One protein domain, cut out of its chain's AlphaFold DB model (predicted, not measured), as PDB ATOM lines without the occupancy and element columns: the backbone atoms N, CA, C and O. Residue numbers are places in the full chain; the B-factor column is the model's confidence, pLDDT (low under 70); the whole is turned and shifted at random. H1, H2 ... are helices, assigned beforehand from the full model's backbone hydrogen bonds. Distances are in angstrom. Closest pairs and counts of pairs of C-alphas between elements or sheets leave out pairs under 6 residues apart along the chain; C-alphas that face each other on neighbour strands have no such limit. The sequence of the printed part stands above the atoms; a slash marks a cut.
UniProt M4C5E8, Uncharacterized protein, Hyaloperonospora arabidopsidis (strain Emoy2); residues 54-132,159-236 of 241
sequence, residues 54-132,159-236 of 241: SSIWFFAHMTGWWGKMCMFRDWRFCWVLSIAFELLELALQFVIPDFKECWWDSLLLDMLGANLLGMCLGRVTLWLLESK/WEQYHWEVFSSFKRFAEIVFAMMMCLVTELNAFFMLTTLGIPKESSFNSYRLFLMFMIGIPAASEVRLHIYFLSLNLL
ATOM      1  N   SER A  54     148.990 198.553 191.539       88.50
ATOM      2  CA  SER A  54     149.107 200.022 191.538       88.50
ATOM      3  C   SER A  54     148.634 200.690 190.242       88.50
ATOM      4  O   SER A  54     148.687 201.916 190.132       88.50
ATOM      5  N   SER A  55     148.217 199.908 189.245       87.81
ATOM      6  CA  SER A  55     147.819 200.430 187.943       87.81
ATOM      7  C   SER A  55     146.454 201.111 188.004       87.81
ATOM      8  O   SER A  55     145.575 200.743 188.784       87.81
ATOM      9  N   ILE A  56     146.240 202.089 187.123       87.19
ATOM     10  CA  ILE A  56     144.926 202.722 186.975       87.19
ATOM     11  C   ILE A  56     143.838 201.721 186.564       87.19
ATOM     12  O   ILE A  56     142.678 201.901 186.924       87.19
ATOM     13  N   TRP A  57     144.211 200.647 185.863       87.38
ATOM     14  CA  TRP A  57     143.293 199.598 185.433       87.38
ATOM     15  C   TRP A  57     142.742 198.795 186.601       87.38
ATOM     16  O   TRP A  57     141.529 198.637 186.692       87.38
ATOM     17  N   PHE A  58     143.589 198.428 187.565       91.94
ATOM     18  CA  PHE A  58     143.145 197.757 188.785       91.94
ATOM     19  C   PHE A  58     142.104 198.597 189.544       91.94
ATOM     20  O   PHE A  58     141.043 198.108 189.939       91.94
ATOM     21  N   PHE A  59     142.352 199.903 189.698       92.12
ATOM     22  CA  PHE A  59     141.391 200.808 190.340       92.12
ATOM     23  C   PHE A  59     140.122 201.023 189.503       92.12
ATOM     24  O   PHE A  59     139.028 201.133 190.066       92.12
ATOM     25  N   ALA A  60     140.235 201.072 188.173       91.44
ATOM     26  CA  ALA A  60     139.091 201.180 187.273       91.44
ATOM     27  C   ALA A  60     138.200 199.931 187.352       91.44
ATOM     28  O   ALA A  60     136.983 200.066 187.486       91.44
ATOM     29  N   HIS A  61     138.790 198.734 187.376       93.31
ATOM     30  CA  HIS A  61     138.079 197.483 187.615       93.31
ATOM     31  C   HIS A  61     137.394 197.498 188.981       93.31
ATOM     32  O   HIS A  61     136.171 197.376 189.064       93.31
ATOM     33  N   MET A  62     138.138 197.770 190.052       95.44
ATOM     34  CA  MET A  62     137.598 197.819 191.410       95.44
ATOM     35  C   MET A  62     136.397 198.772 191.535       95.44
ATOM     36  O   MET A  62     135.350 198.404 192.072       95.44
ATOM     37  N   THR A  63     136.522 199.998 191.023       94.12
ATOM     38  CA  THR A  63     135.445 201.004 191.076       94.12
ATOM     39  C   THR A  63     134.277 200.662 190.150       94.12
ATOM     40  O   THR A  63     133.118 200.846 190.531       94.12
ATOM     41  N   GLY A  64     134.547 200.100 188.971       94.06
ATOM     42  CA  GLY A  64     133.526 199.626 188.040       94.06
ATOM     43  C   GLY A  64     132.684 198.493 188.625       94.06
ATOM     44  O   GLY A  64     131.455 198.541 188.565       94.06
ATOM     45  N   TRP A  65     133.319 197.503 189.255       96.00
ATOM     46  CA  TRP A  65     132.633 196.377 189.899       96.00
ATOM     47  C   TRP A  65     131.899 196.767 191.174       96.00
ATOM     48  O   TRP A  65     130.799 196.266 191.422       96.00
ATOM     49  N   TRP A  66     132.434 197.728 191.926       95.69
ATOM     50  CA  TRP A  66     131.695 198.379 193.005       95.69
ATOM     51  C   TRP A  66     130.394 199.020 192.499       95.69
ATOM     52  O   TRP A  66     129.321 198.759 193.054       95.69
ATOM     53  N   GLY A  67     130.460 199.785 191.404       92.94
ATOM     54  CA  GLY A  67     129.284 200.382 190.768       92.94
ATOM     55  C   GLY A  67     128.288 199.325 190.282       92.94
ATOM     56  O   GLY A  67     127.110 199.362 190.637       92.94
ATOM     57  N   LYS A  68     128.754 198.314 189.543       93.31
ATOM     58  CA  LYS A  68     127.912 197.208 189.048       93.31
ATOM     59  C   LYS A  68     127.198 196.473 190.173       93.31
ATOM     60  O   LYS A  68     126.006 196.199 190.051       93.31
ATOM     61  N   MET A  69     127.887 196.209 191.281       93.69
ATOM     62  CA  MET A  69     127.268 195.580 192.441       93.69
ATOM     63  C   MET A  69     126.188 196.482 193.055       93.69
ATOM     64  O   MET A  69     125.101 195.999 193.367       93.69
ATOM     65  N   CYS A  70     126.417 197.795 193.159       90.56
ATOM     66  CA  CYS A  70     125.395 198.750 193.614       90.56
ATOM     67  C   CYS A  70     124.183 198.843 192.659       90.56
ATOM     68  O   CYS A  70     123.051 199.072 193.097       90.56
ATOM     69  N   MET A  71     124.409 198.647 191.358       90.19
ATOM     70  CA  MET A  71     123.395 198.713 190.303       90.19
ATOM     71  C   MET A  71     122.537 197.438 190.228       90.19
ATOM     72  O   MET A  71     121.310 197.502 190.325       90.19
ATOM     73  N   PHE A  72     123.170 196.269 190.097       90.00
ATOM     74  CA  PHE A  72     122.490 194.983 189.902       90.00
ATOM     75  C   PHE A  72     122.145 194.240 191.191       90.00
ATOM     76  O   PHE A  72     121.327 193.324 191.118       90.00
ATOM     77  N   ARG A  73     122.751 194.626 192.328       90.00
ATOM     78  CA  ARG A  73     122.528 194.161 193.719       90.00
ATOM     79  C   ARG A  73     122.359 192.655 193.909       90.00
ATOM     80  O   ARG A  73     121.749 192.218 194.884       90.00
ATOM     81  N   ASP A  74     122.937 191.870 193.011       89.62
ATOM     82  CA  ASP A  74     122.956 190.419 193.079       89.62
ATOM     83  C   ASP A  74     124.366 189.907 192.825       89.62
ATOM     84  O   ASP A  74     125.003 190.230 191.825       89.62
ATOM     85  N   TRP A  75     124.835 189.083 193.755       90.62
ATOM     86  CA  TRP A  75     126.193 188.562 193.730       90.62
ATOM     87  C   TRP A  75     126.414 187.621 192.544       90.62
ATOM     88  O   TRP A  75     127.447 187.682 191.885       90.62
ATOM     89  N   ARG A  76     125.432 186.759 192.253       91.19
ATOM     90  CA  ARG A  76     125.551 185.734 191.209       91.19
ATOM     91  C   ARG A  76     125.582 186.377 189.830       91.19
ATOM     92  O   ARG A  76     126.445 186.046 189.025       91.19
ATOM     93  N   PHE A  77     124.680 187.323 189.586       90.69
ATOM     94  CA  PHE A  77     124.632 188.086 188.349       90.69
ATOM     95  C   PHE A  77     125.946 188.834 188.096       90.69
ATOM     96  O   PHE A  77     126.501 188.725 187.005       90.69
ATOM     97  N   CYS A  78     126.488 189.538 189.099       93.56
ATOM     98  CA  CYS A  78     127.758 190.250 188.948       93.56
ATOM     99  C   CYS A  78     128.937 189.306 188.670       93.56
ATOM    100  O   CYS A  78     129.770 189.629 187.832       93.56
ATOM    101  N   TRP A  79     128.981 188.120 189.283       94.19
ATOM    102  CA  TRP A  79     130.008 187.121 188.975       94.19
ATOM    103  C   TRP A  79     129.941 186.610 187.536       94.19
ATOM    104  O   TRP A  79     130.967 186.530 186.865       94.19
ATOM    105  N   VAL A  80     128.741 186.292 187.044       94.31
ATOM    106  CA  VAL A  80     128.557 185.853 185.651       94.31
ATOM    107  C   VAL A  80     128.941 186.971 184.685       94.31
ATOM    108  O   VAL A  80     129.653 186.716 183.716       94.31
ATOM    109  N   LEU A  81     128.530 188.209 184.972       94.56
ATOM    110  CA  LEU A  81     128.928 189.376 184.190       94.56
ATOM    111  C   LEU A  81     130.453 189.566 184.206       94.56
ATOM    112  O   LEU A  81     131.012 189.954 183.188       94.56
ATOM    113  N   SER A  82     131.126 189.279 185.329       95.50
ATOM    114  CA  SER A  82     132.587 189.398 185.448       95.50
ATOM    115  C   SER A  82     133.301 188.407 184.558       95.50
ATOM    116  O   SER A  82     134.098 188.819 183.728       95.50
ATOM    117  N   ILE A  83     132.918 187.135 184.626       95.19
ATOM    118  CA  ILE A  83     133.468 186.106 183.740       95.19
ATOM    119  C   ILE A  83     133.182 186.449 182.270       95.19
ATOM    120  O   ILE A  83     134.057 186.313 181.419       95.19
ATOM    121  N   ALA A  84     131.970 186.917 181.953       95.69
ATOM    122  CA  ALA A  84     131.609 187.295 180.588       95.69
ATOM    123  C   ALA A  84     132.440 188.477 180.061       95.69
ATOM    124  O   ALA A  84     132.763 188.503 178.875       95.69
ATOM    125  N   PHE A  85     132.788 189.434 180.925       94.56
ATOM    126  CA  PHE A  85     133.633 190.567 180.567       94.56
ATOM    127  C   PHE A  85     135.085 190.136 180.298       94.56
ATOM    128  O   PHE A  85     135.602 190.452 179.234       94.56
ATOM    129  N   GLU A  86     135.685 189.307 181.155       94.25
ATOM    130  CA  GLU A  86     137.036 188.753 180.928       94.25
ATOM    131  C   GLU A  86     137.115 187.952 179.614       94.25
ATOM    132  O   GLU A  86     138.050 188.081 178.820       94.25
ATOM    133  N   LEU A  87     136.086 187.144 179.321       93.94
ATOM    134  CA  LEU A  87     135.991 186.416 178.051       93.94
ATOM    135  C   LEU A  87     135.887 187.361 176.847       93.94
ATOM    136  O   LEU A  87     136.407 187.050 175.774       93.94
ATOM    137  N   LEU A  88     135.212 188.500 177.008       94.12
ATOM    138  CA  LEU A  88     135.075 189.512 175.968       94.12
ATOM    139  C   LEU A  88     136.405 190.231 175.705       94.12
ATOM    140  O   LEU A  88     136.739 190.468 174.543       94.12
ATOM    141  N   GLU A  89     137.176 190.532 176.749       92.38
ATOM    142  CA  GLU A  89     138.519 191.105 176.625       92.38
ATOM    143  C   GLU A  89     139.470 190.133 175.921       92.38
ATOM    144  O   GLU A  89     140.095 190.493 174.916       92.38
ATOM    145  N   LEU A  90     139.467 188.863 176.341       91.69
ATOM    146  CA  LEU A  90     140.236 187.803 175.690       91.69
ATOM    147  C   LEU A  90     139.840 187.629 174.216       91.69
ATOM    148  O   LEU A  90     140.703 187.433 173.354       91.69
ATOM    149  N   ALA A  91     138.544 187.713 173.908       92.81
ATOM    150  CA  ALA A  91     138.051 187.619 172.540       92.81
ATOM    151  C   ALA A  91     138.481 188.822 171.689       92.81
ATOM    152  O   ALA A  91     138.787 188.642 170.516       92.81
ATOM    153  N   LEU A  92     138.537 190.037 172.247       91.94
ATOM    154  CA  LEU A  92     138.773 191.279 171.497       91.94
ATOM    155  C   LEU A  92     140.204 191.829 171.584       91.94
ATOM    156  O   LEU A  92     140.478 192.887 171.011       91.94
ATOM    157  N   GLN A  93     141.143 191.092 172.181       89.38
ATOM    158  CA  GLN A  93     142.573 191.442 172.254       89.38
ATOM    159  C   GLN A  93     143.245 191.723 170.896       89.38
ATOM    160  O   GLN A  93     144.283 192.386 170.817       89.38
ATOM    161  N   PHE A  94     142.677 191.212 169.797       85.88
ATOM    162  CA  PHE A  94     143.178 191.473 168.446       85.88
ATOM    163  C   PHE A  94     142.730 192.834 167.897       85.88
ATOM    164  O   PHE A  94     143.412 193.400 167.045       85.88
ATOM    165  N   VAL A  95     141.604 193.361 168.386       88.75
ATOM    166  CA  VAL A  95     141.050 194.661 167.984       88.75
ATOM    167  C   VAL A  95     141.577 195.766 168.888       88.75
ATOM    168  O   VAL A  95     141.982 196.826 168.410       88.75
ATOM    169  N   ILE A  96     141.564 195.521 170.198       87.12
ATOM    170  CA  ILE A  96     141.897 196.506 171.219       87.12
ATOM    171  C   ILE A  96     143.249 196.111 171.822       87.12
ATOM    172  O   ILE A  96     143.326 195.135 172.564       87.12
ATOM    173  N   PRO A  97     144.333 196.859 171.534       82.75
ATOM    174  CA  PRO A  97     145.667 196.520 172.028       82.75
ATOM    175  C   PRO A  97     145.788 196.655 173.550       82.75
ATOM    176  O   PRO A  97     146.757 196.169 174.120       82.75
ATOM    177  N   ASP A  98     144.830 197.332 174.186       83.12
ATOM    178  CA  ASP A  98     144.768 197.491 175.635       83.12
ATOM    179  C   ASP A  98     144.356 196.210 176.364       83.12
ATOM    180  O   ASP A  98     144.756 196.066 177.504       83.12
ATOM    181  N   PHE A  99     143.660 195.274 175.708       87.00
ATOM    182  CA  PHE A  99     143.265 193.978 176.290       87.00
ATOM    183  C   PHE A  99     144.348 192.898 176.158       87.00
ATOM    184  O   PHE A  99     144.113 191.723 176.427       87.00
ATOM    185  N   LYS A 100     145.537 193.256 175.661       87.19
ATOM    186  CA  LYS A 100     146.660 192.321 175.589       87.19
ATOM    187  C   LYS A 100     147.340 192.263 176.945       87.19
ATOM    188  O   LYS A 100     148.253 193.040 177.215       87.19
ATOM    189  N   GLU A 101     146.895 191.319 177.752       85.81
ATOM    190  CA  GLU A 101     147.348 191.121 179.124       85.81
ATOM    191  C   GLU A 101     147.765 189.662 179.341       85.81
ATOM    192  O   GLU A 101     147.519 188.779 178.513       85.81
ATOM    193  N   CYS A 102     148.493 189.405 180.424       89.94
ATOM    194  CA  CYS A 102     148.901 188.046 180.754       89.94
ATOM    195  C   CYS A 102     147.717 187.260 181.315       89.94
ATOM    196  O   CYS A 102     146.862 187.815 181.995       89.94
ATOM    197  N   TRP A 103     147.719 185.940 181.123       89.94
ATOM    198  CA  TRP A 103     146.653 185.072 181.641       89.94
ATOM    199  C   TRP A 103     146.432 185.230 183.156       89.94
ATOM    200  O   TRP A 103     145.307 185.136 183.634       89.94
ATOM    201  N   TRP A 104     147.512 185.454 183.916       91.25
ATOM    202  CA  TRP A 104     147.451 185.608 185.366       91.25
ATOM    203  C   TRP A 104     146.991 187.006 185.784       91.25
ATOM    204  O   TRP A 104     146.485 187.139 186.891       91.25
ATOM    205  N   ASP A 105     147.156 188.018 184.929       90.88
ATOM    206  CA  ASP A 105     146.691 189.389 185.175       90.88
ATOM    207  C   ASP A 105     145.157 189.396 185.132       90.88
ATOM    208  O   ASP A 105     144.514 189.513 186.174       90.88
ATOM    209  N   SER A 106     144.590 189.001 183.987       90.31
ATOM    210  CA  SER A 106     143.137 188.870 183.792       90.31
ATOM    211  C   SER A 106     142.475 187.943 184.827       90.31
ATOM    212  O   SER A 106     141.464 188.282 185.442       90.31
ATOM    213  N   LEU A 107     143.055 186.770 185.126       90.94
ATOM    214  CA  LEU A 107     142.430 185.854 186.091       90.94
ATOM    215  C   LEU A 107     142.647 186.251 187.558       90.94
ATOM    216  O   LEU A 107     141.699 186.213 188.346       90.94
ATOM    217  N   LEU A 108     143.880 186.552 187.976       91.94
ATOM    218  CA  LEU A 108     144.185 186.758 189.397       91.94
ATOM    219  C   LEU A 108     144.027 188.214 189.819       91.94
ATOM    220  O   LEU A 108     143.494 188.463 190.900       91.94
ATOM    221  N   LEU A 109     144.519 189.158 189.014       92.62
ATOM    222  CA  LEU A 109     144.481 190.576 189.355       92.62
ATOM    223  C   LEU A 109     143.133 191.200 189.024       92.62
ATOM    224  O   LEU A 109     142.577 191.848 189.907       92.62
ATOM    225  N   ASP A 110     142.577 190.963 187.840       92.50
ATOM    226  CA  ASP A 110     141.285 191.542 187.470       92.50
ATOM    227  C   ASP A 110     140.133 190.728 188.062       92.50
ATOM    228  O   ASP A 110     139.498 191.177 189.023       92.50
ATOM    229  N   MET A 111     139.903 189.494 187.599       93.25
ATOM    230  CA  MET A 111     138.741 188.693 188.009       93.25
ATOM    231  C   MET A 111     138.700 188.383 189.514       93.25
ATOM    232  O   MET A 111     137.689 188.633 190.178       93.25
ATOM    233  N   LEU A 112     139.776 187.830 190.083       94.38
ATOM    234  CA  LEU A 112     139.811 187.460 191.507       94.38
ATOM    235  C   LEU A 112     140.255 188.598 192.434       94.38
ATOM    236  O   LEU A 112     139.970 188.543 193.631       94.38
ATOM    237  N   GLY A 113     140.946 189.609 191.914       94.81
ATOM    238  CA  GLY A 113     141.468 190.725 192.693       94.81
ATOM    239  C   GLY A 113     140.514 191.912 192.681       94.81
ATOM    240  O   GLY A 113     139.697 192.079 193.589       94.81
ATOM    241  N   ALA A 114     140.631 192.753 191.658       95.88
ATOM    242  CA  ALA A 114     139.919 194.014 191.526       95.88
ATOM    243  C   ALA A 114     138.402 193.818 191.461       95.88
ATOM    244  O   ALA A 114     137.667 194.485 192.195       95.88
ATOM    245  N   ASN A 115     137.924 192.882 190.637       96.38
ATOM    246  CA  ASN A 115     136.498 192.649 190.421       96.38
ATOM    247  C   ASN A 115     135.846 192.137 191.707       96.38
ATOM    248  O   ASN A 115     134.852 192.699 192.177       96.38
ATOM    249  N   LEU A 116     136.450 191.122 192.336       96.50
ATOM    250  CA  LEU A 116     135.990 190.583 193.614       96.50
ATOM    251  C   LEU A 116     135.996 191.638 194.722       96.50
ATOM    252  O   LEU A 116     135.006 191.782 195.443       96.50
ATOM    253  N   LEU A 117     137.078 192.405 194.846       96.94
ATOM    254  CA  LEU A 117     137.189 193.448 195.858       96.94
ATOM    255  C   LEU A 117     136.150 194.554 195.631       96.94
ATOM    256  O   LEU A 117     135.475 194.963 196.578       96.94
ATOM    257  N   GLY A 118     135.940 194.973 194.382       96.31
ATOM    258  CA  GLY A 118     134.886 195.910 194.001       96.31
ATOM    259  C   GLY A 118     133.492 195.406 194.378       96.31
ATOM    260  O   GLY A 118     132.731 196.115 195.040       96.31
ATOM    261  N   MET A 119     133.168 194.152 194.047       96.06
ATOM    262  CA  MET A 119     131.894 193.531 194.430       96.06
ATOM    263  C   MET A 119     131.719 193.453 195.953       96.06
ATOM    264  O   MET A 119     130.642 193.765 196.464       96.06
ATOM    265  N   CYS A 120     132.765 193.089 196.703       96.12
ATOM    266  CA  CYS A 120     132.747 193.075 198.168       96.12
ATOM    267  C   CYS A 120     132.447 194.464 198.742       96.12
ATOM    268  O   CYS A 120     131.535 194.607 199.560       96.12
ATOM    269  N   LEU A 121     133.146 195.502 198.272       96.00
ATOM    270  CA  LEU A 121     132.884 196.889 198.671       96.00
ATOM    271  C   LEU A 121     131.452 197.312 198.329       96.00
ATOM    272  O   LEU A 121     130.798 198.003 199.114       96.00
ATOM    273  N   GLY A 122     130.935 196.881 197.176       93.31
ATOM    274  CA  GLY A 122     129.569 197.177 196.755       93.31
ATOM    275  C   GLY A 122     128.546 196.507 197.666       93.31
ATOM    276  O   GLY A 122     127.585 197.139 198.096       93.31
ATOM    277  N   ARG A 123     128.788 195.254 198.061       91.06
ATOM    278  CA  ARG A 123     127.939 194.530 199.015       91.06
ATOM    279  C   ARG A 123     127.971 195.153 200.410       91.06
ATOM    280  O   ARG A 123     126.913 195.290 201.016       91.06
ATOM    281  N   VAL A 124     129.134 195.597 200.889       91.94
ATOM    282  CA  VAL A 124     129.231 196.372 202.138       91.94
ATOM    283  C   VAL A 124     128.445 197.679 202.023       91.94
ATOM    284  O   VAL A 124     127.689 198.017 202.927       91.94
ATOM    285  N   THR A 125     128.555 198.383 200.894       89.62
ATOM    286  CA  THR A 125     127.795 199.618 200.636       89.62
ATOM    287  C   THR A 125     126.287 199.359 200.697       89.62
ATOM    288  O   THR A 125     125.567 200.088 201.376       89.62
ATOM    289  N   LEU A 126     125.809 198.294 200.049       86.88
ATOM    290  CA  LEU A 126     124.403 197.892 200.086       86.88
ATOM    291  C   LEU A 126     123.942 197.539 201.500       86.88
ATOM    292  O   LEU A 126     122.895 198.015 201.919       86.88
ATOM    293  N   TRP A 127     124.739 196.786 202.259       84.69
ATOM    294  CA  TRP A 127     124.424 196.433 203.644       84.69
ATOM    295  C   TRP A 127     124.325 197.665 204.559       84.69
ATOM    296  O   TRP A 127     123.403 197.776 205.371       84.69
ATOM    297  N   LEU A 128     125.229 198.637 204.390       83.88
ATOM    298  CA  LEU A 128     125.188 199.910 205.116       83.88
ATOM    299  C   LEU A 128     123.953 200.748 204.760       83.88
ATOM    300  O   LEU A 128     123.450 201.484 205.608       83.88
ATOM    301  N   LEU A 129     123.480 200.670 203.514       81.25
ATOM    302  CA  LEU A 129     122.290 201.383 203.051       81.25
ATOM    303  C   LEU A 129     120.986 200.679 203.452       81.25
ATOM    304  O   LEU A 129     120.021 201.363 203.777       81.25
ATOM    305  N   GLU A 130     120.970 199.346 203.474       76.56
ATOM    306  CA  GLU A 130     119.855 198.512 203.942       76.56
ATOM    307  C   GLU A 130     119.625 198.677 205.452       76.56
ATOM    308  O   GLU A 130     118.489 198.785 205.902       76.56
ATOM    309  N   SER A 131     120.702 198.807 206.233       56.19
ATOM    310  CA  SER A 131     120.644 198.969 207.694       56.19
ATOM    311  C   SER A 131     120.231 200.380 208.158       56.19
ATOM    312  O   SER A 131     120.225 200.662 209.358       56.19
ATOM    313  N   LYS A 132     119.909 201.308 207.241       62.25
ATOM    314  CA  LYS A 132     119.447 202.655 207.609       62.25
ATOM    315  C   LYS A 132     117.984 202.621 208.058       62.25
ATOM    316  O   LYS A 132     117.068 202.566 207.245       62.25
ATOM    317  N   TRP A 159     116.676 199.627 199.876       68.31
ATOM    318  CA  TRP A 159     117.776 198.931 199.215       68.31
ATOM    319  C   TRP A 159     117.627 197.436 199.443       68.31
ATOM    320  O   TRP A 159     118.219 196.878 200.355       68.31
ATOM    321  N   GLU A 160     116.790 196.801 198.628       68.19
ATOM    322  CA  GLU A 160     116.565 195.359 198.710       68.19
ATOM    323  C   GLU A 160     117.538 194.608 197.796       68.19
ATOM    324  O   GLU A 160     117.912 195.098 196.720       68.19
ATOM    325  N   GLN A 161     117.966 193.431 198.248       70.00
ATOM    326  CA  GLN A 161     118.747 192.505 197.437       70.00
ATOM    327  C   GLN A 161     117.871 191.924 196.332       70.00
ATOM    328  O   GLN A 161     116.679 191.682 196.508       70.00
ATOM    329  N   TYR A 162     118.468 191.713 195.168       74.75
ATOM    330  CA  TYR A 162     117.716 191.347 193.985       74.75
ATOM    331  C   TYR A 162     117.839 189.858 193.685       74.75
ATOM    332  O   TYR A 162     118.927 189.354 193.429       74.75
ATOM    333  N   HIS A 163     116.712 189.149 193.677       72.94
ATOM    334  CA  HIS A 163     116.669 187.721 193.377       72.94
ATOM    335  C   HIS A 163     116.202 187.499 191.938       72.94
ATOM    336  O   HIS A 163     115.010 187.473 191.646       72.94
ATOM    337  N   TRP A 164     117.153 187.353 191.014       71.44
ATOM    338  CA  TRP A 164     116.846 187.284 189.581       71.44
ATOM    339  C   TRP A 164     116.208 185.959 189.124       71.44
ATOM    340  O   TRP A 164     115.565 185.950 188.080       71.44
ATOM    341  N   GLU A 165     116.344 184.871 189.895       74.12
ATOM    342  CA  GLU A 165     115.827 183.508 189.611       74.12
ATOM    343  C   GLU A 165     115.881 183.120 188.121       74.12
ATOM    344  O   GLU A 165     114.885 182.798 187.475       74.12
ATOM    345  N   VAL A 166     117.098 183.160 187.582       71.12
ATOM    346  CA  VAL A 166     117.431 183.051 186.155       71.12
ATOM    347  C   VAL A 166     116.744 181.881 185.428       71.12
ATOM    348  O   VAL A 166     116.359 182.023 184.272       71.12
ATOM    349  N   PHE A 167     116.564 180.739 186.097       75.00
ATOM    350  CA  PHE A 167     116.051 179.504 185.492       75.00
ATOM    351  C   PHE A 167     114.546 179.277 185.667       75.00
ATOM    352  O   PHE A 167     114.050 178.219 185.291       75.00
ATOM    353  N   SER A 168     113.796 180.226 186.235       74.88
ATOM    354  CA  SER A 168     112.378 179.971 186.519       74.88
ATOM    355  C   SER A 168     111.495 180.001 185.260       74.88
ATOM    356  O   SER A 168     110.441 179.377 185.233       74.88
ATOM    357  N   SER A 169     111.876 180.766 184.232       81.31
ATOM    358  CA  SER A 169     111.136 180.888 182.971       81.31
ATOM    359  C   SER A 169     112.069 181.326 181.848       81.31
ATOM    360  O   SER A 169     112.926 182.188 182.049       81.31
ATOM    361  N   PHE A 170     111.860 180.791 180.643       83.88
ATOM    362  CA  PHE A 170     112.641 181.161 179.461       83.88
ATOM    363  C   PHE A 170     112.558 182.664 179.147       83.88
ATOM    364  O   PHE A 170     113.554 183.271 178.759       83.88
ATOM    365  N   LYS A 171     111.398 183.296 179.382       81.06
ATOM    366  CA  LYS A 171     111.233 184.741 179.170       81.06
ATOM    367  C   LYS A 171     112.102 185.559 180.132       81.06
ATOM    368  O   LYS A 171     112.767 186.495 179.702       81.06
ATOM    369  N   ARG A 172     112.162 185.160 181.410       82.31
ATOM    370  CA  ARG A 172     113.028 185.807 182.415       82.31
ATOM    371  C   ARG A 172     114.499 185.632 182.063       82.31
ATOM    372  O   ARG A 172     115.251 186.599 182.108       82.31
ATOM    373  N   PHE A 173     114.887 184.423 181.665       86.38
ATOM    374  CA  PHE A 173     116.241 184.143 181.198       86.38
ATOM    375  C   PHE A 173     116.639 185.067 180.038       86.38
ATOM    376  O   PHE A 173     117.677 185.720 180.109       86.38
ATOM    377  N   ALA A 174     115.791 185.184 179.011       87.75
ATOM    378  CA  ALA A 174     116.052 186.040 177.855       87.75
ATOM    379  C   ALA A 174     116.182 187.528 178.233       87.75
ATOM    380  O   ALA A 174     117.092 188.196 177.748       87.75
ATOM    381  N   GLU A 175     115.328 188.041 179.124       86.50
ATOM    382  CA  GLU A 175     115.395 189.435 179.597       86.50
ATOM    383  C   GLU A 175     116.676 189.713 180.406       86.50
ATOM    384  O   GLU A 175     117.321 190.745 180.216       86.50
ATOM    385  N   ILE A 176     117.095 188.773 181.259       88.56
ATOM    386  CA  ILE A 176     118.337 188.879 182.042       88.56
ATOM    387  C   ILE A 176     119.563 188.840 181.121       88.56
ATOM    388  O   ILE A 176     120.471 189.659 181.273       88.56
ATOM    389  N   VAL A 177     119.581 187.930 180.142       90.69
ATOM    390  CA  VAL A 177     120.648 187.860 179.133       90.69
ATOM    391  C   VAL A 177     120.690 189.142 178.307       90.69
ATOM    392  O   VAL A 177     121.770 189.680 178.085       90.69
ATOM    393  N   PHE A 178     119.541 189.684 177.901       90.88
ATOM    394  CA  PHE A 178     119.482 190.955 177.182       90.88
ATOM    395  C   PHE A 178     120.071 192.108 178.008       90.88
ATOM    396  O   PHE A 178     120.915 192.851 177.508       90.88
ATOM    397  N   ALA A 179     119.706 192.222 179.289       90.00
ATOM    398  CA  ALA A 179     120.269 193.230 180.186       90.00
ATOM    399  C   ALA A 179     121.793 193.071 180.359       90.00
ATOM    400  O   ALA A 179     122.527 194.061 180.331       90.00
ATOM    401  N   MET A 180     122.276 191.830 180.474       92.38
ATOM    402  CA  MET A 180     123.705 191.512 180.527       92.38
ATOM    403  C   MET A 180     124.426 191.941 179.240       92.38
ATOM    404  O   MET A 180     125.442 192.629 179.310       92.38
ATOM    405  N   MET A 181     123.872 191.616 178.068       93.81
ATOM    406  CA  MET A 181     124.437 192.007 176.772       93.81
ATOM    407  C   MET A 181     124.497 193.528 176.606       93.81
ATOM    408  O   MET A 181     125.517 194.053 176.168       93.81
ATOM    409  N   MET A 182     123.447 194.252 176.999       92.38
ATOM    410  CA  MET A 182     123.436 195.720 176.956       92.38
ATOM    411  C   MET A 182     124.508 196.334 177.866       92.38
ATOM    412  O   MET A 182     125.154 197.315 177.483       92.38
ATOM    413  N   CYS A 183     124.736 195.740 179.043       92.69
ATOM    414  CA  CYS A 183     125.811 196.147 179.948       92.69
ATOM    415  C   CYS A 183     127.183 195.953 179.288       92.69
ATOM    416  O   CYS A 183     127.948 196.910 179.173       92.69
ATOM    417  N   LEU A 184     127.446 194.757 178.749       94.62
ATOM    418  CA  LEU A 184     128.704 194.430 178.068       94.62
ATOM    419  C   LEU A 184     128.961 195.330 176.852       94.62
ATOM    420  O   LEU A 184     130.076 195.809 176.667       94.62
ATOM    421  N   VAL A 185     127.936 195.625 176.046       94.00
ATOM    422  CA  VAL A 185     128.049 196.555 174.907       94.00
ATOM    423  C   VAL A 185     128.402 197.968 175.376       94.00
ATOM    424  O   VAL A 185     129.231 198.635 174.755       94.00
ATOM    425  N   THR A 186     127.801 198.428 176.473       92.31
ATOM    426  CA  THR A 186     128.071 199.760 177.036       92.31
ATOM    427  C   THR A 186     129.497 199.864 177.578       92.31
ATOM    428  O   THR A 186     130.163 200.883 177.382       92.31
ATOM    429  N   GLU A 187     129.995 198.803 178.211       91.81
ATOM    430  CA  GLU A 187     131.378 198.720 178.683       91.81
ATOM    431  C   GLU A 187     132.356 198.704 177.516       91.81
ATOM    432  O   GLU A 187     133.264 199.533 177.439       91.81
ATOM    433  N   LEU A 188     132.100 197.843 176.536       92.12
ATOM    434  CA  LEU A 188     132.925 197.716 175.349       92.12
ATOM    435  C   LEU A 188     132.971 199.027 174.543       92.12
ATOM    436  O   LEU A 188     134.024 199.421 174.034       92.12
ATOM    437  N   ASN A 189     131.864 199.777 174.504       92.69
ATOM    438  CA  ASN A 189     131.810 201.109 173.903       92.69
ATOM    439  C   ASN A 189     132.828 202.085 174.526       92.69
ATOM    440  O   ASN A 189     133.364 202.930 173.807       92.69
ATOM    441  N   ALA A 190     133.136 201.973 175.824       89.94
ATOM    442  CA  ALA A 190     134.144 202.819 176.465       89.94
ATOM    443  C   ALA A 190     135.550 202.559 175.914       89.94
ATOM    444  O   ALA A 190     136.249 203.505 175.544       89.94
ATOM    445  N   PHE A 191     135.928 201.293 175.758       90.00
ATOM    446  CA  PHE A 191     137.238 200.923 175.222       90.00
ATOM    447  C   PHE A 191     137.366 201.222 173.724       90.00
ATOM    448  O   PHE A 191     138.389 201.755 173.274       90.00
ATOM    449  N   PHE A 192     136.311 200.972 172.940       89.81
ATOM    450  CA  PHE A 192     136.297 201.313 171.515       89.81
ATOM    451  C   PHE A 192     136.431 202.808 171.269       89.81
ATOM    452  O   PHE A 192     137.138 203.217 170.347       89.81
ATOM    453  N   MET A 193     135.779 203.632 172.088       87.62
ATOM    454  CA  MET A 193     135.868 205.082 171.975       87.62
ATOM    455  C   MET A 193     137.304 205.568 172.202       87.62
ATOM    456  O   MET A 193     137.840 206.304 171.370       87.62
ATOM    457  N   LEU A 194     137.950 205.108 173.280       86.94
ATOM    458  CA  LEU A 194     139.340 205.453 173.591       86.94
ATOM    459  C   LEU A 194     140.300 205.034 172.469       86.94
ATOM    460  O   LEU A 194     141.195 205.795 172.092       86.94
ATOM    461  N   THR A 195     140.093 203.841 171.911       85.81
ATOM    462  CA  THR A 195     140.928 203.282 170.838       85.81
ATOM    463  C   THR A 195     140.716 204.012 169.512       85.81
ATOM    464  O   THR A 195     141.681 204.390 168.851       85.81
ATOM    465  N   THR A 196     139.465 204.282 169.136       86.44
ATOM    466  CA  THR A 196     139.118 204.903 167.850       86.44
ATOM    467  C   THR A 196     139.532 206.371 167.807       86.44
ATOM    468  O   THR A 196     140.136 206.822 166.830       86.44
ATOM    469  N   LEU A 197     139.251 207.126 168.871       84.81
ATOM    470  CA  LEU A 197     139.519 208.567 168.942       84.81
ATOM    471  C   LEU A 197     140.915 208.898 169.488       84.81
ATOM    472  O   LEU A 197     141.339 210.049 169.423       84.81
ATOM    473  N   GLY A 198     141.662 207.904 169.979       82.31
ATOM    474  CA  GLY A 198     143.020 208.094 170.501       82.31
ATOM    475  C   GLY A 198     143.049 209.011 171.707       82.31
ATOM    476  O   GLY A 198     143.903 209.896 171.809       82.31
ATOM    477  N   ILE A 199     142.090 208.812 172.597       84.75
ATOM    478  CA  ILE A 199     141.987 209.545 173.848       84.75
ATOM    479  C   ILE A 199     142.923 208.863 174.858       84.75
ATOM    480  O   ILE A 199     142.946 207.629 174.929       84.75
ATOM    481  N   PRO A 200     143.745 209.614 175.610       83.94
ATOM    482  CA  PRO A 200     144.587 209.024 176.642       83.94
ATOM    483  C   PRO A 200     143.735 208.443 177.779       83.94
ATOM    484  O   PRO A 200     142.714 209.014 178.160       83.94
ATOM    485  N   LYS A 201     144.182 207.318 178.344       80.56
ATOM    486  CA  LYS A 201     143.483 206.591 179.422       80.56
ATOM    487  C   LYS A 201     143.270 207.440 180.678       80.56
ATOM    488  O   LYS A 201     142.222 207.353 181.295       80.56
ATOM    489  N   GLU A 202     144.230 208.316 180.972       79.88
ATOM    490  CA  GLU A 202     144.207 209.264 182.098       79.88
ATOM    491  C   GLU A 202     143.206 210.418 181.918       79.88
ATOM    492  O   GLU A 202     143.051 211.253 182.806       79.88
ATOM    493  N   SER A 203     142.560 210.534 180.750       83.31
ATOM    494  CA  SER A 203     141.576 211.593 180.526       83.31
ATOM    495  C   SER A 203     140.344 211.414 181.412       83.31
ATOM    496  O   SER A 203     139.746 210.338 181.493       83.31
ATOM    497  N   SER A 204     139.878 212.516 181.996       83.44
ATOM    498  CA  SER A 204     138.639 212.530 182.778       83.44
ATOM    499  C   SER A 204     137.387 212.326 181.916       83.44
ATOM    500  O   SER A 204     136.332 211.992 182.450       83.44
ATOM    501  N   PHE A 205     137.476 212.501 180.591       86.56
ATOM    502  CA  PHE A 205     136.340 212.376 179.674       86.56
ATOM    503  C   PHE A 205     135.650 211.008 179.769       86.56
ATOM    504  O   PHE A 205     134.429 210.933 179.941       86.56
ATOM    505  N   ASN A 206     136.424 209.920 179.701       87.69
ATOM    506  CA  ASN A 206     135.859 208.576 179.800       87.69
ATOM    507  C   ASN A 206     135.283 208.319 181.201       87.69
ATOM    508  O   ASN A 206     134.190 207.771 181.314       87.69
ATOM    509  N   SER A 207     135.958 208.800 182.250       87.12
ATOM    510  CA  SER A 207     135.502 208.684 183.639       87.12
ATOM    511  C   SER A 207     134.159 209.382 183.875       87.12
ATOM    512  O   SER A 207     133.254 208.780 184.452       87.12
ATOM    513  N   TYR A 208     133.970 210.610 183.374       90.12
ATOM    514  CA  TYR A 208     132.690 211.319 183.482       90.12
ATOM    515  C   TYR A 208     131.565 210.605 182.732       90.12
ATOM    516  O   TYR A 208     130.448 210.507 183.240       90.12
ATOM    517  N   ARG A 209     131.853 210.069 181.540       90.88
ATOM    518  CA  ARG A 209     130.867 209.305 180.766       90.88
ATOM    519  C   ARG A 209     130.449 208.029 181.491       90.88
ATOM    520  O   ARG A 209     129.258 207.746 181.564       90.88
ATOM    521  N   LEU A 210     131.408 207.277 182.033       91.12
ATOM    522  CA  LEU A 210     131.134 206.065 182.804       91.12
ATOM    523  C   LEU A 210     130.330 206.376 184.068       91.12
ATOM    524  O   LEU A 210     129.372 205.668 184.365       91.12
ATOM    525  N   PHE A 211     130.653 207.468 184.762       90.88
ATOM    526  CA  PHE A 211     129.878 207.924 185.912       90.88
ATOM    527  C   PHE A 211     128.428 208.259 185.533       90.88
ATOM    528  O   PHE A 211     127.495 207.816 186.199       90.88
ATOM    529  N   LEU A 212     128.217 208.985 184.434       91.44
ATOM    530  CA  LEU A 212     126.875 209.300 183.942       91.44
ATOM    531  C   LEU A 212     126.106 208.035 183.528       91.44
ATOM    532  O   LEU A 212     124.940 207.886 183.890       91.44
ATOM    533  N   MET A 213     126.761 207.096 182.839       91.44
ATOM    534  CA  MET A 213     126.160 205.805 182.482       91.44
ATOM    535  C   MET A 213     125.799 204.978 183.713       91.44
ATOM    536  O   MET A 213     124.738 204.366 183.737       91.44
ATOM    537  N   PHE A 214     126.626 205.002 184.756       90.81
ATOM    538  CA  PHE A 214     126.308 204.370 186.033       90.81
ATOM    539  C   PHE A 214     125.067 205.000 186.682       90.81
ATOM    540  O   PHE A 214     124.149 204.280 187.074       90.81
ATOM    541  N   MET A 215     124.989 206.333 186.734       89.25
ATOM    542  CA  MET A 215     123.841 207.042 187.314       89.25
ATOM    543  C   MET A 215     122.528 206.747 186.577       89.25
ATOM    544  O   MET A 215     121.495 206.602 187.223       89.25
ATOM    545  N   ILE A 216     122.566 206.619 185.247       90.75
ATOM    546  CA  ILE A 216     121.406 206.225 184.424       90.75
ATOM    547  C   ILE A 216     121.128 204.717 184.541       90.75
ATOM    548  O   ILE A 216     119.977 204.283 184.512       90.75
ATOM    549  N   GLY A 217     122.168 203.905 184.712       88.56
ATOM    550  CA  GLY A 217     122.064 202.455 184.830       88.56
ATOM    551  C   GLY A 217     121.352 201.992 186.102       88.56
ATOM    552  O   GLY A 217     120.634 200.997 186.061       88.56
ATOM    553  N   ILE A 218     121.477 202.721 187.219       87.38
ATOM    554  CA  ILE A 218     120.783 202.400 188.481       87.38
ATOM    555  C   ILE A 218     119.251 202.326 188.311       87.38
ATOM    556  O   ILE A 218     118.684 201.277 188.643       87.38
ATOM    557  N   PRO A 219     118.551 203.378 187.829       87.06
ATOM    558  CA  PRO A 219     117.110 203.307 187.615       87.06
ATOM    559  C   PRO A 219     116.749 202.299 186.519       87.06
ATOM    560  O   PRO A 219     115.846 201.496 186.738       87.06
ATOM    561  N   ALA A 220     117.506 202.223 185.420       87.94
ATOM    562  CA  ALA A 220     117.246 201.251 184.354       87.94
ATOM    563  C   ALA A 220     117.290 199.793 184.863       87.94
ATOM    564  O   ALA A 220     116.384 199.002 184.607       87.94
ATOM    565  N   ALA A 221     118.297 199.438 185.668       86.62
ATOM    566  CA  ALA A 221     118.394 198.119 186.291       86.62
ATOM    567  C   ALA A 221     117.272 197.869 187.316       86.62
ATOM    568  O   ALA A 221     116.910 196.720 187.578       86.62
ATOM    569  N   SER A 222     116.724 198.920 187.933       83.81
ATOM    570  CA  SER A 222     115.545 198.817 188.800       83.81
ATOM    571  C   SER A 222     114.270 198.512 188.010       83.81
ATOM    572  O   SER A 222     113.537 197.596 188.382       83.81
ATOM    573  N   GLU A 223     114.076 199.184 186.877       85.69
ATOM    574  CA  GLU A 223     112.913 199.028 186.000       85.69
ATOM    575  C   GLU A 223     112.877 197.656 185.329       85.69
ATOM    576  O   GLU A 223     111.852 196.980 185.386       85.69
ATOM    577  N   VAL A 224     114.003 197.193 184.770       85.12
ATOM    578  CA  VAL A 224     114.103 195.861 184.139       85.12
ATOM    579  C   VAL A 224     113.693 194.765 185.116       85.12
ATOM    580  O   VAL A 224     112.959 193.841 184.776       85.12
ATOM    581  N   ARG A 225     114.123 194.877 186.370       82.81
ATOM    582  CA  ARG A 225     113.751 193.908 187.394       82.81
ATOM    583  C   ARG A 225     112.287 193.994 187.775       82.81
ATOM    584  O   ARG A 225     111.654 192.959 187.949       82.81
ATOM    585  N   LEU A 226     111.758 195.205 187.927       81.75
ATOM    586  CA  LEU A 226     110.346 195.399 188.223       81.75
ATOM    587  C   LEU A 226     109.477 194.779 187.117       81.75
ATOM    588  O   LEU A 226     108.522 194.071 187.419       81.75
ATOM    589  N   HIS A 227     109.866 194.960 185.853       82.19
ATOM    590  CA  HIS A 227     109.227 194.333 184.697       82.19
ATOM    591  C   HIS A 227     109.261 192.797 184.772       82.19
ATOM    592  O   HIS A 227     108.219 192.151 184.645       82.19
ATOM    593  N   ILE A 228     110.427 192.213 185.075       78.88
ATOM    594  CA  ILE A 228     110.591 190.764 185.284       78.88
ATOM    595  C   ILE A 228     109.674 190.253 186.411       78.88
ATOM    596  O   ILE A 228     109.021 189.215 186.261       78.88
ATOM    597  N   TYR A 229     109.579 190.975 187.532       75.94
ATOM    598  CA  TYR A 229     108.691 190.609 188.641       75.94
ATOM    599  C   TYR A 229     107.208 190.693 188.257       75.94
ATOM    600  O   TYR A 229     106.464 189.755 188.539       75.94
ATOM    601  N   PHE A 230     106.767 191.757 187.579       74.69
ATOM    602  CA  PHE A 230     105.371 191.890 187.141       74.69
ATOM    603  C   PHE A 230     104.955 190.791 186.161       74.69
ATOM    604  O   PHE A 230     103.864 190.237 186.279       74.69
ATOM    605  N   LEU A 231     105.838 190.422 185.231       68.00
ATOM    606  CA  LEU A 231     105.618 189.282 184.340       68.00
ATOM    607  C   LEU A 231     105.424 187.972 185.105       68.00
ATOM    608  O   LEU A 231     104.587 187.158 184.724       68.00
ATOM    609  N   SER A 232     106.176 187.789 186.189       64.12
ATOM    610  CA  SER A 232     106.072 186.617 187.063       64.12
ATOM    611  C   SER A 232     104.727 186.583 187.799       64.12
ATOM    612  O   SER A 232     104.104 185.528 187.895       64.12
ATOM    613  N   LEU A 233     104.244 187.741 188.262       63.38
ATOM    614  CA  LEU A 233     102.952 187.860 188.940       63.38
ATOM    615  C   LEU A 233     101.778 187.551 187.996       63.38
ATOM    616  O   LEU A 233     100.876 186.804 188.363       63.38
ATOM    617  N   ASN A 234     101.828 188.056 186.758       60.88
ATOM    618  CA  ASN A 234     100.801 187.808 185.738       60.88
ATOM    619  C   ASN A 234     100.787 186.354 185.226       60.88
ATOM    620  O   ASN A 234      99.775 185.894 184.708       60.88
ATOM    621  N   LEU A 235     101.896 185.619 185.367       58.06
ATOM    622  CA  LEU A 235     101.962 184.175 185.100       58.06
ATOM    623  C   LEU A 235     101.338 183.337 186.231       58.06
ATOM    624  O   LEU A 235     100.830 182.251 185.965       58.06
ATOM    625  N   LEU A 236     101.379 183.825 187.476       54.94
ATOM    626  CA  LEU A 236     100.815 183.150 188.654       54.94
ATOM    627  C   LEU A 236      99.332 183.475 188.882       54.94
ATOM    628  O   LEU A 236      98.605 182.658 189.442       54.94
TER     629      LEU A 236
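AT A GLANCE: This is residues 54 to 132 and 159 to 236 of the 241 residues of an uncharacterized protein of Hyaloperonospora arabidopsidis (strain Emoy2) (UniProt M4C5E8). This is a bundle of helices in two parts: H1, H2 and H3 form a group in which H1 crosses H3 closely, and a long hairpin of H4 and H5 packs over one side of that group. The helices run up and down, each against the one before it in the chain, and they are partly aligned and partly crossed, with H4 and H5 side by side at a shallow tilt of 9 degrees and H1 and H3 crossing at a steep tilt of 43 degrees. The printed part has 157 residues with five named helices, H1 to H5 in that order, and no named strand, and its class is all helix. The whole is compact, with a radius of gyration of the C-alphas of 16.3 A, and the C-alphas span 51 by 35 by 29 A.

HOW THE PARTS SIT: Begin at H1, residues 56 to 72, and go from there to H2, residues 75 to 92, which with H1 shares the place of hub, each touching three other helices. H1 and H2 are a hairpin and touch through residues 65 to 72 and 75 to 78 alone; their closest C-alphas, of Met 69 and Cys 78, are 6.4 A apart, at a steep tilt of 42 degrees, opposite ways. Next look at H3, residues 103 to 130, which touches H1 with 42 pairs of C-alphas within 8 A. Their closest C-alphas, of Trp 66 and Gly 118, are 4.2 A apart, and the two helices run the same way at a steep tilt of 43 degrees. H2 and H3 are a hairpin too; H3 touches H2 with residues 106 to 119 alone, the closest C-alphas being those of Ser 82 and Met 111 at 6.7 A, at a shallow tilt of 30 degrees, opposite ways. Past the cut, find H4, residues 170 to 197, which only just touches H2, with 3 pairs of C-alphas within 8 A, the closest being those of Leu 81 and Met 180 at 6.7 A, at a steep tilt of 45 degrees. H5, residues 204 to 236, makes a hairpin with H4: the C-alphas of Arg 172 and Ile 228 come closest, 6.2 A, at a shallow tilt of 9 degrees, opposite ways. H5 touches H1 with residues 214 to 222 alone, at residues 67 to 72 of H1; the closest C-alphas, of Met 71 and Ile 218, are 4.9 A apart. H1 and H4, H2 and H5, H3 and H5, and H3 and H4 are apart. In H1 and H2 every O i to N i+4 pair is within hydrogen-bond range, while H3 has 19 of 24, H4 22 of 24 and H5 27 of 29.

IN THESE COORDINATES: Find C-alpha 56 at (144.926, 202.722, 186.975); from there H1 runs 23.9 A to C-alpha 72. H2 runs 25.7 A from Trp 75 to Leu 92, and H3 runs 37.4 A from Trp 103 to C-alpha 130 at (119.855, 198.512, 203.942). H4 covers 39.8 A from Phe 170 to Leu 197, with a kink of 26 degrees near residue 191. H5 is the longest helix, 48.3 A from Ser 204 to C-alpha 236 at (100.815, 183.150, 188.654), with a kink of 31 degrees near residue 217.

THE WHOLE: Look for the two C-alphas farthest apart, those of Gly 198 and Leu 236, at 52.3 A. Residues 133 to 158 are not printed, and C-alphas 132 and 159 are 9.3 A apart across the cut, which lies in the link from H3 to H4. Of the links printed whole, H1 to H2 is tight, and H2 to H3 and H4 to H5 are short. The mean pLDDT of the printed part is 86.9, and residues 131 to 132, 159 to 160 and 231 to 236 of this model are under 70.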